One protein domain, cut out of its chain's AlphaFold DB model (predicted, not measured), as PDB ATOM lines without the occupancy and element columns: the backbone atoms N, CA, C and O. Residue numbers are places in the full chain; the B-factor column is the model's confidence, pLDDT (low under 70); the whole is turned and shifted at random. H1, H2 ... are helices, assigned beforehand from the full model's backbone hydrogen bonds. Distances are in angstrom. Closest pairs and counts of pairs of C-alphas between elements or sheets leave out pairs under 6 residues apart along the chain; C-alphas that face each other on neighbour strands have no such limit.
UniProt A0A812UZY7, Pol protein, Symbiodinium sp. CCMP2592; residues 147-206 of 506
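This is residues 147 to 206 of the 506 residues of the protein "Pol protein" of Symbiodinium sp. CCMP2592 (UniProt A0A812UZY7). Three helices pack on one another as a small crossed cluster: the longest, H3, runs along the long axis, and the two shorter ones, H1 and H2, cross it, H1 at nearly a right angle over the first part of H3 and H2 more obliquely. The long link of residues 175 to 185 loops from the end of H2 round to the beginning of H3, and at the other end of H3 the short tail of residues 201 to 206 lengthens the whole. The printed part has 60 residues, with three named helices in the order H1, H2, H3 and no named strand; the class is all helix. It is compact, with a radius of gyration of the C-alphas of 10.8 A, and the C-alphas span 30 by 21 by 18 A along their three main axes.

The longest helix is H3, residues 186 to 200. H2, residues 165 to 174, touches H3 with 12 pairs of C-alphas within 8 A, the closest being those of Cys 172 and Cys 190, 5.4 A apart. H2 and H3 stand at a steep tilt of 58 degrees and run opposite ways. H1, residues 149 to 156, touches H3 with 8 pairs of C-alphas within 8 A, and H3 touches H1 with residues 186 to 192 alone. The closest C-alphas of H1 and H3 are those of Ser 155 and Ala 189, 5.3 A apart, and their lines are about perpendicular, at 89 degrees. H1 and H2 touch with 4 such pairs, the closest C-alphas being those of Cys 151 and Cys 168, 5.2 A apart, and they are about perpendicular, at 75 degrees. The packing of the helices is mostly crossed, with 0 of the 3 touching pairs at a shallow tilt. In H2 and H3 every O i to N i+4 pair is within hydrogen-bond range; in H1, 2 of 4 are, beside 4 of 5 O i to N i+3 pairs.

H3 runs from C-alpha 186 at (32.576, 24.703, 38.503) to C-alpha 200 at (39.070, 5.990, 32.139), 20.8 A from first to last C-alpha. H2 measures 14.5 A from Gly 165 to Asp 174. H1 measures 11.0 A from Glu 149 to His 156 and begins with C-alpha 149 at (28.290, 24.404, 27.961).

The two C-alphas farthest apart are those of Met 147 and Ile 206, the first and last printed residues, 30.8 A apart. The printed part has no cut. The link from H1 to H2, 8 residues, is short, and the link from H2 to H3, 11 residues, is long. The mean pLDDT of the printed part is 71.5; residues 176 to 187 and 199 to 206 are under 70.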
ATOM      1  N   MET A 147      32.191  28.826  31.832       75.88
ATOM      2  CA  MET A 147      32.284  27.372  31.843       75.88
ATOM      3  C   MET A 147      31.695  26.847  30.528       75.88
ATOM      4  O   MET A 147      30.543  27.161  30.227       75.88
ATOM      5  N   PRO A 148      32.443  26.049  29.743       83.50
ATOM      6  CA  PRO A 148      31.936  25.518  28.492       83.50
ATOM      7  C   PRO A 148      30.604  24.810  28.724       83.50
ATOM      8  O   PRO A 148      30.483  24.027  29.667       83.50
ATOM      9  N   GLU A 149      29.628  25.010  27.839       84.69
ATOM     10  CA  GLU A 149      28.290  24.404  27.961       84.69
ATOM     11  C   GLU A 149      28.371  22.871  28.138       84.69
ATOM     12  O   GLU A 149      27.572  22.243  28.833       84.69
ATOM     13  N   ILE A 150      29.398  22.242  27.554       83.94
ATOM     14  CA  ILE A 150      29.676  20.810  27.713       83.94
ATOM     15  C   ILE A 150      30.080  20.427  29.150       83.94
ATOM     16  O   ILE A 150      29.685  19.363  29.621       83.94
ATOM     17  N   CYS A 151      30.809  21.287  29.868       82.88
ATOM     18  CA  CYS A 151      31.123  21.130  31.292       82.88
ATOM     19  C   CYS A 151      29.925  21.441  32.185       82.88
ATOM     20  O   CYS A 151      29.701  20.745  33.175       82.88
ATOM     21  N   GLU A 152      29.129  22.447  31.823       82.94
ATOM     22  CA  GLU A 152      27.899  22.771  32.541       82.94
ATOM     23  C   GLU A 152      26.940  21.582  32.535       82.94
ATOM     24  O   GLU A 152      26.430  21.176  33.581       82.94
ATOM     25  N   LYS A 153      26.812  20.913  31.382       81.50
ATOM     26  CA  LYS A 153      26.056  19.662  31.253       81.50
ATOM     27  C   LYS A 153      26.538  18.591  32.232       81.50
ATOM     28  O   LYS A 153      25.701  17.886  32.786       81.50
ATOM     29  N   ILE A 154      27.837  18.485  32.534       80.62
ATOM     30  CA  ILE A 154      28.338  17.516  33.530       80.62
ATOM     31  C   ILE A 154      27.761  17.783  34.914       80.62
ATOM     32  O   ILE A 154      27.481  16.831  35.635       80.62
ATOM     33  N   SER A 155      27.550  19.041  35.300       71.38
ATOM     34  CA  SER A 155      26.953  19.348  36.604       71.38
ATOM     35  C   SER A 155      25.522  18.801  36.741       71.38
ATOM     36  O   SER A 155      25.107  18.443  37.844       71.38
ATOM     37  N   HIS A 156      24.813  18.633  35.618       76.19
ATOM     38  CA  HIS A 156      23.426  18.162  35.555       76.19
ATOM     39  C   HIS A 156      23.266  16.688  35.151       76.19
ATOM     40  O   HIS A 156      22.225  16.088  35.420       76.19
ATOM     41  N   LEU A 157      24.267  16.094  34.503       76.56
ATOM     42  CA  LEU A 157      24.247  14.692  34.085       76.56
ATOM     43  C   LEU A 157      24.688  13.784  35.228       76.56
ATOM     44  O   LEU A 157      25.611  14.123  35.944       76.56
ATOM     45  N   ASP A 158      24.115  12.593  35.382       70.25
ATOM     46  CA  ASP A 158      24.538  11.631  36.417       70.25
ATOM     47  C   ASP A 158      25.817  10.852  36.038       70.25
ATOM     48  O   ASP A 158      26.506  10.328  36.911       70.25
ATOM     49  N   VAL A 159      26.188  10.845  34.752       79.50
ATOM     50  CA  VAL A 159      27.307  10.063  34.199       79.50
ATOM     51  C   VAL A 159      28.268  10.952  33.411       79.50
ATOM     52  O   VAL A 159      27.838  11.736  32.565       79.50
ATOM     53  N   VAL A 160      29.573  10.791  33.649       81.31
ATOM     54  CA  VAL A 160      30.631  11.360  32.794       81.31
ATOM     55  C   VAL A 160      31.037  10.314  31.757       81.31
ATOM     56  O   VAL A 160      31.547   9.255  32.112       81.31
ATOM     57  N   ASN A 161      30.795  10.594  30.474       82.44
ATOM     58  CA  ASN A 161      31.116   9.684  29.370       82.44
ATOM     59  C   ASN A 161      32.336  10.166  28.560       82.44
ATOM     60  O   ASN A 161      32.863  11.258  28.778       82.44
ATOM     61  N   THR A 162      32.768   9.361  27.588       81.94
ATOM     62  CA  THR A 162      33.931   9.644  26.727       81.94
ATOM     63  C   THR A 162      33.769  10.855  25.813       81.94
ATOM     64  O   THR A 162      34.774  11.383  25.352       81.94
ATOM     65  N   ASN A 163      32.543  11.309  25.556       83.94
ATOM     66  CA  ASN A 163      32.285  12.452  24.677       83.94
ATOM     67  C   ASN A 163      32.401  13.780  25.437       83.94
ATOM     68  O   ASN A 163      32.801  14.791  24.871       83.94
ATOM     69  N   ILE A 164      32.057  13.774  26.727       85.06
ATOM     70  CA  ILE A 164      31.940  14.981  27.557       85.06
ATOM     71  C   ILE A 164      33.145  15.112  28.511       85.06
ATOM     72  O   ILE A 164      33.595  16.216  28.812       85.06
ATOM     73  N   GLY A 165      33.722  13.986  28.945       85.50
ATOM     74  CA  GLY A 165      34.848  13.927  29.879       85.50
ATOM     75  C   GLY A 165      36.139  14.597  29.382       85.50
ATOM     76  O   GLY A 165      36.641  15.484  30.072       85.50
ATOM     77  N   PRO A 166      36.696  14.235  28.206       88.81
ATOM     78  CA  PRO A 166      37.936  14.829  27.703       88.81
ATOM     79  C   PRO A 166      37.908  16.356  27.526       88.81
ATOM     80  O   PRO A 166      38.826  16.998  28.046       88.81
ATOM     81  N   PRO A 167      36.903  16.960  26.848       86.75
ATOM     82  CA  PRO A 167      36.882  18.408  26.650       86.75
ATOM     83  C   PRO A 167      36.731  19.138  27.982       86.75
ATOM     84  O   PRO A 167      37.419  20.129  28.217       86.75
ATOM     85  N   CYS A 168      35.918  18.604  28.899       86.81
ATOM     86  CA  CYS A 168      35.785  19.231  30.200       86.81
ATOM     87  C   CYS A 168      37.036  19.085  31.069       86.81
ATOM     88  O   CYS A 168      37.392  19.992  31.812       86.81
ATOM     89  N   HIS A 169      37.772  17.979  30.935       87.06
ATOM     90  CA  HIS A 169      39.023  17.811  31.663       87.06
ATOM     91  C   HIS A 169      40.078  18.812  31.194       87.06
ATOM     92  O   HIS A 169      40.875  19.281  32.002       87.06
ATOM     93  N   ALA A 170      40.163  19.055  29.883       85.88
ATOM     94  CA  ALA A 170      41.095  20.034  29.333       85.88
ATOM     95  C   ALA A 170      40.832  21.405  29.963       85.88
ATOM     96  O   ALA A 170      41.719  21.947  30.612       85.88
ATOM     97  N   TRP A 171      39.573  21.849  29.928       85.25
ATOM     98  CA  TRP A 171      39.157  23.087  30.575       85.25
ATOM     99  C   TRP A 171      39.479  23.116  32.078       85.25
ATOM    100  O   TRP A 171      40.090  24.063  32.555       85.25
ATOM    101  N   CYS A 172      39.150  22.058  32.824       84.50
ATOM    102  CA  CYS A 172      39.419  21.986  34.263       84.50
ATOM    103  C   CYS A 172      40.903  22.052  34.628       84.50
ATOM    104  O   CYS A 172      41.242  22.595  35.677       84.50
ATOM    105  N   ARG A 173      41.782  21.512  33.773       82.50
ATOM    106  CA  ARG A 173      43.234  21.606  33.955       82.50
ATOM    107  C   ARG A 173      43.717  23.043  33.821       82.50
ATOM    108  O   ARG A 173      44.562  23.461  34.601       82.50
ATOM    109  N   ASP A 174      43.165  23.772  32.860       79.88
ATOM    110  CA  ASP A 174      43.547  25.157  32.588       79.88
ATOM    111  C   ASP A 174      42.968  26.122  33.637       79.88
ATOM    112  O   ASP A 174      43.488  27.215  33.841       79.88
ATOM    113  N   PHE A 175      41.909  25.704  34.339       70.19
ATOM    114  CA  PHE A 175      41.201  26.521  35.323       70.19
ATOM    115  C   PHE A 175      41.760  26.477  36.751       70.19
ATOM    116  O   PHE A 175      41.206  27.139  37.630       70.19
ATOM    117  N   ASP A 176      42.797  25.670  37.000       60.66
ATOM    118  CA  ASP A 176      43.517  25.514  38.280       60.66
ATOM    119  C   ASP A 176      42.604  25.451  39.530       60.66
ATOM    120  O   ASP A 176      42.928  25.910  40.629       60.66
ATOM    121  N   MET A 177      41.399  24.892  39.365       57.44
ATOM    122  CA  MET A 177      40.382  24.857  40.412       57.44
ATOM    123  C   MET A 177      40.592  23.648  41.311       57.44
ATOM    124  O   MET A 177      39.980  22.589  41.150       57.44
ATOM    125  N   TYR A 178      41.398  23.848  42.347       53.16
ATOM    126  CA  TYR A 178      41.427  22.984  43.521       53.16
ATOM    127  C   TYR A 178      40.211  23.283  44.429       53.16
ATOM    128  O   TYR A 178      40.349  23.788  45.539       53.16
ATOM    129  N   LEU A 179      39.015  22.940  43.925       51.97
ATOM    130  CA  LEU A 179      37.717  22.818  44.620       51.97
ATOM    131  C   LEU A 179      36.983  24.087  45.109       51.97
ATOM    132  O   LEU A 179      37.565  25.027  45.643       51.97
ATOM    133  N   PRO A 180      35.635  24.060  44.998       48.62
ATOM    134  CA  PRO A 180      34.829  23.732  46.182       48.62
ATOM    135  C   PRO A 180      33.764  22.637  45.945       48.62
ATOM    136  O   PRO A 180      33.180  22.514  44.873       48.62
ATOM    137  N   PHE A 181      33.456  21.864  46.998       47.78
ATOM    138  CA  PHE A 181      32.441  20.789  47.067       47.78
ATOM    139  C   PHE A 181      30.973  21.275  47.005       47.78
ATOM    140  O   PHE A 181      30.057  20.590  47.462       47.78
ATOM    141  N   ILE A 182      30.707  22.469  46.474       50.34
ATOM    142  CA  ILE A 182      29.332  22.963  46.352       50.34
ATOM    143  C   ILE A 182      28.738  22.344  45.090       50.34
ATOM    144  O   ILE A 182      29.278  22.538  44.000       50.34
ATOM    145  N   ALA A 183      27.626  21.621  45.242       46.56
ATOM    146  CA  ALA A 183      27.013  20.742  44.239       46.56
ATOM    147  C   ALA A 183      26.627  21.396  42.893       46.56
ATOM    148  O   ALA A 183      26.046  20.728  42.052       46.56
ATOM    149  N   HIS A 184      26.860  22.692  42.697       52.31
ATOM    150  CA  HIS A 184      26.514  23.462  41.493       52.31
ATOM    151  C   HIS A 184      27.659  24.417  41.095       52.31
ATOM    152  O   HIS A 184      27.457  25.364  40.347       52.31
ATOM    153  N   SER A 185      28.857  24.218  41.650       63.47
ATOM    154  CA  SER A 185      30.030  25.032  41.333       63.47
ATOM    155  C   SER A 185      30.871  24.369  40.249       63.47
ATOM    156  O   SER A 185      30.889  23.143  40.120       63.47
ATOM    157  N   HIS A 186      31.623  25.176  39.505       67.62
ATOM    158  CA  HIS A 186      32.576  24.703  38.503       67.62
ATOM    159  C   HIS A 186      33.539  23.623  39.050       67.62
ATOM    160  O   HIS A 186      33.867  22.662  38.354       67.62
ATOM    161  N   GLY A 187      33.915  23.715  40.334       69.19
ATOM    162  CA  GLY A 187      34.755  22.722  41.012       69.19
ATOM    163  C   GLY A 187      34.130  21.324  41.099       69.19
ATOM    164  O   GLY A 187      34.852  20.331  41.051       69.19
ATOM    165  N   TYR A 188      32.799  21.216  41.152       70.81
ATOM    166  CA  TYR A 188      32.106  19.926  41.162       70.81
ATOM    167  C   TYR A 188      32.179  19.223  39.801       70.81
ATOM    168  O   TYR A 188      32.463  18.026  39.746       70.81
ATOM    169  N   ALA A 189      31.985  19.959  38.700       75.75
ATOM    170  CA  ALA A 189      32.165  19.415  37.353       75.75
ATOM    171  C   ALA A 189      33.608  18.921  37.162       75.75
ATOM    172  O   ALA A 189      33.817  17.788  36.722       75.75
ATOM    173  N   CYS A 190      34.589  19.710  37.606       79.38
ATOM    174  CA  CYS A 190      35.993  19.321  37.541       79.38
ATOM    175  C   CYS A 190      36.314  18.086  38.375       79.38
ATOM    176  O   CYS A 190      36.915  17.154  37.846       79.38
ATOM    177  N   LEU A 191      35.855  18.006  39.626       76.62
ATOM    178  CA  LEU A 191      36.051  16.819  40.461       76.62
ATOM    179  C   LEU A 191      35.528  15.552  39.774       76.62
ATOM    180  O   LEU A 191      36.233  14.546  39.702       76.62
ATOM    181  N   ARG A 192      34.309  15.600  39.227       76.94
ATOM    182  CA  ARG A 192      33.706  14.448  38.542       76.94
ATOM    183  C   ARG A 192      34.518  14.004  37.337       76.94
ATOM    184  O   ARG A 192      34.670  12.806  37.107       76.94
ATOM    185  N   VAL A 193      35.051  14.961  36.592       80.88
ATOM    186  CA  VAL A 193      35.872  14.703  35.415       80.88
ATOM    187  C   VAL A 193      37.267  14.202  35.781       80.88
ATOM    188  O   VAL A 193      37.777  13.318  35.099       80.88
ATOM    189  N   TYR A 194      37.876  14.698  36.860       80.06
ATOM    190  CA  TYR A 194      39.144  14.175  37.376       80.06
ATOM    191  C   TYR A 194      39.002  12.727  37.846       80.06
ATOM    192  O   TYR A 194      39.816  11.889  37.461       80.06
ATOM    193  N   VAL A 195      37.940  12.413  38.599       73.44
ATOM    194  CA  VAL A 195      37.639  11.034  39.019       73.44
ATOM    195  C   VAL A 195      37.401  10.143  37.802       73.44
ATOM    196  O   VAL A 195      38.014   9.087  37.689       73.44
ATOM    197  N   TRP A 196      36.578  10.592  36.848       79.81
ATOM    198  CA  TRP A 196      36.362   9.869  35.595       79.81
ATOM    199  C   TRP A 196      37.676   9.624  34.843       79.81
ATOM    200  O   TRP A 196      37.957   8.497  34.452       79.81
ATOM    201  N   ARG A 197      38.521  10.647  34.675       78.31
ATOM    202  CA  ARG A 197      39.787  10.538  33.939       78.31
ATOM    203  C   ARG A 197      40.758   9.569  34.602       78.31
ATOM    204  O   ARG A 197      41.397   8.798  33.887       78.31
ATOM    205  N   ALA A 198      40.877   9.624  35.930       70.00
ATOM    206  CA  ALA A 198      41.733   8.723  36.699       70.00
ATOM    207  C   ALA A 198      41.359   7.248  36.477       70.00
ATOM    208  O   ALA A 198      42.225   6.383  36.539       70.00
ATOM    209  N   LEU A 199      40.087   6.983  36.169       65.62
ATOM    210  CA  LEU A 199      39.543   5.642  35.960       65.62
ATOM    211  C   LEU A 199      39.424   5.249  34.476       65.62
ATOM    212  O   LEU A 199      39.384   4.062  34.165       65.62
ATOM    213  N   ALA A 200      39.352   6.219  33.558       63.94
ATOM    214  CA  ALA A 200      39.070   5.990  32.139       63.94
ATOM    215  C   ALA A 200      40.305   6.020  31.207       63.94
ATOM    216  O   ALA A 200      40.214   5.502  30.089       63.94
ATOM    217  N   LEU A 201      41.443   6.627  31.593       58.22
ATOM    218  CA  LEU A 201      42.602   6.810  30.691       58.22
ATOM    219  C   LEU A 201      43.707   5.728  30.785       58.22
ATOM    220  O   LEU A 201      43.932   5.158  31.845       58.22
ATOM    221  N   PRO A 202      44.477   5.492  29.695       44.62
ATOM    222  CA  PRO A 202      45.172   4.230  29.427       44.62
ATOM    223  C   PRO A 202      46.467   3.856  30.151       44.62
ATOM    224  O   PRO A 202      46.739   2.660  30.117       44.62
ATOM    225  N   PRO A 203      47.268   4.702  30.826       45.94
ATOM    226  CA  PRO A 203      48.295   4.106  31.683       45.94
ATOM    227  C   PRO A 203      47.640   3.435  32.904       45.94
ATOM    228  O   PRO A 203      48.161   2.457  33.422       45.94
ATOM    229  N   ILE A 204      46.441   3.899  33.283       45.59
ATOM    230  CA  ILE A 204      45.535   3.295  34.265       45.59
ATOM    231  C   ILE A 204      44.300   2.758  33.518       45.59
ATOM    232  O   ILE A 204      43.185   2.747  34.027       45.59
ATOM    233  N   ARG A 205      44.484   2.195  32.310       41.22
ATOM    234  CA  ARG A 205      43.673   1.027  31.957       41.22
ATOM    235  C   ARG A 205      44.200  -0.083  32.855       41.22
ATOM    236  O   ARG A 205      44.835  -1.029  32.402       41.22
ATOM    237  N   ILE A 206      43.862  -0.002  34.141       43.41
ATOM    238  CA  ILE A 206      43.427  -1.218  34.785       43.41
ATOM    239  C   ILE A 206      42.281  -1.621  33.874       43.41
ATOM    240  O   ILE A 206      41.257  -0.934  33.833       43.41
TER     241      ILE A 206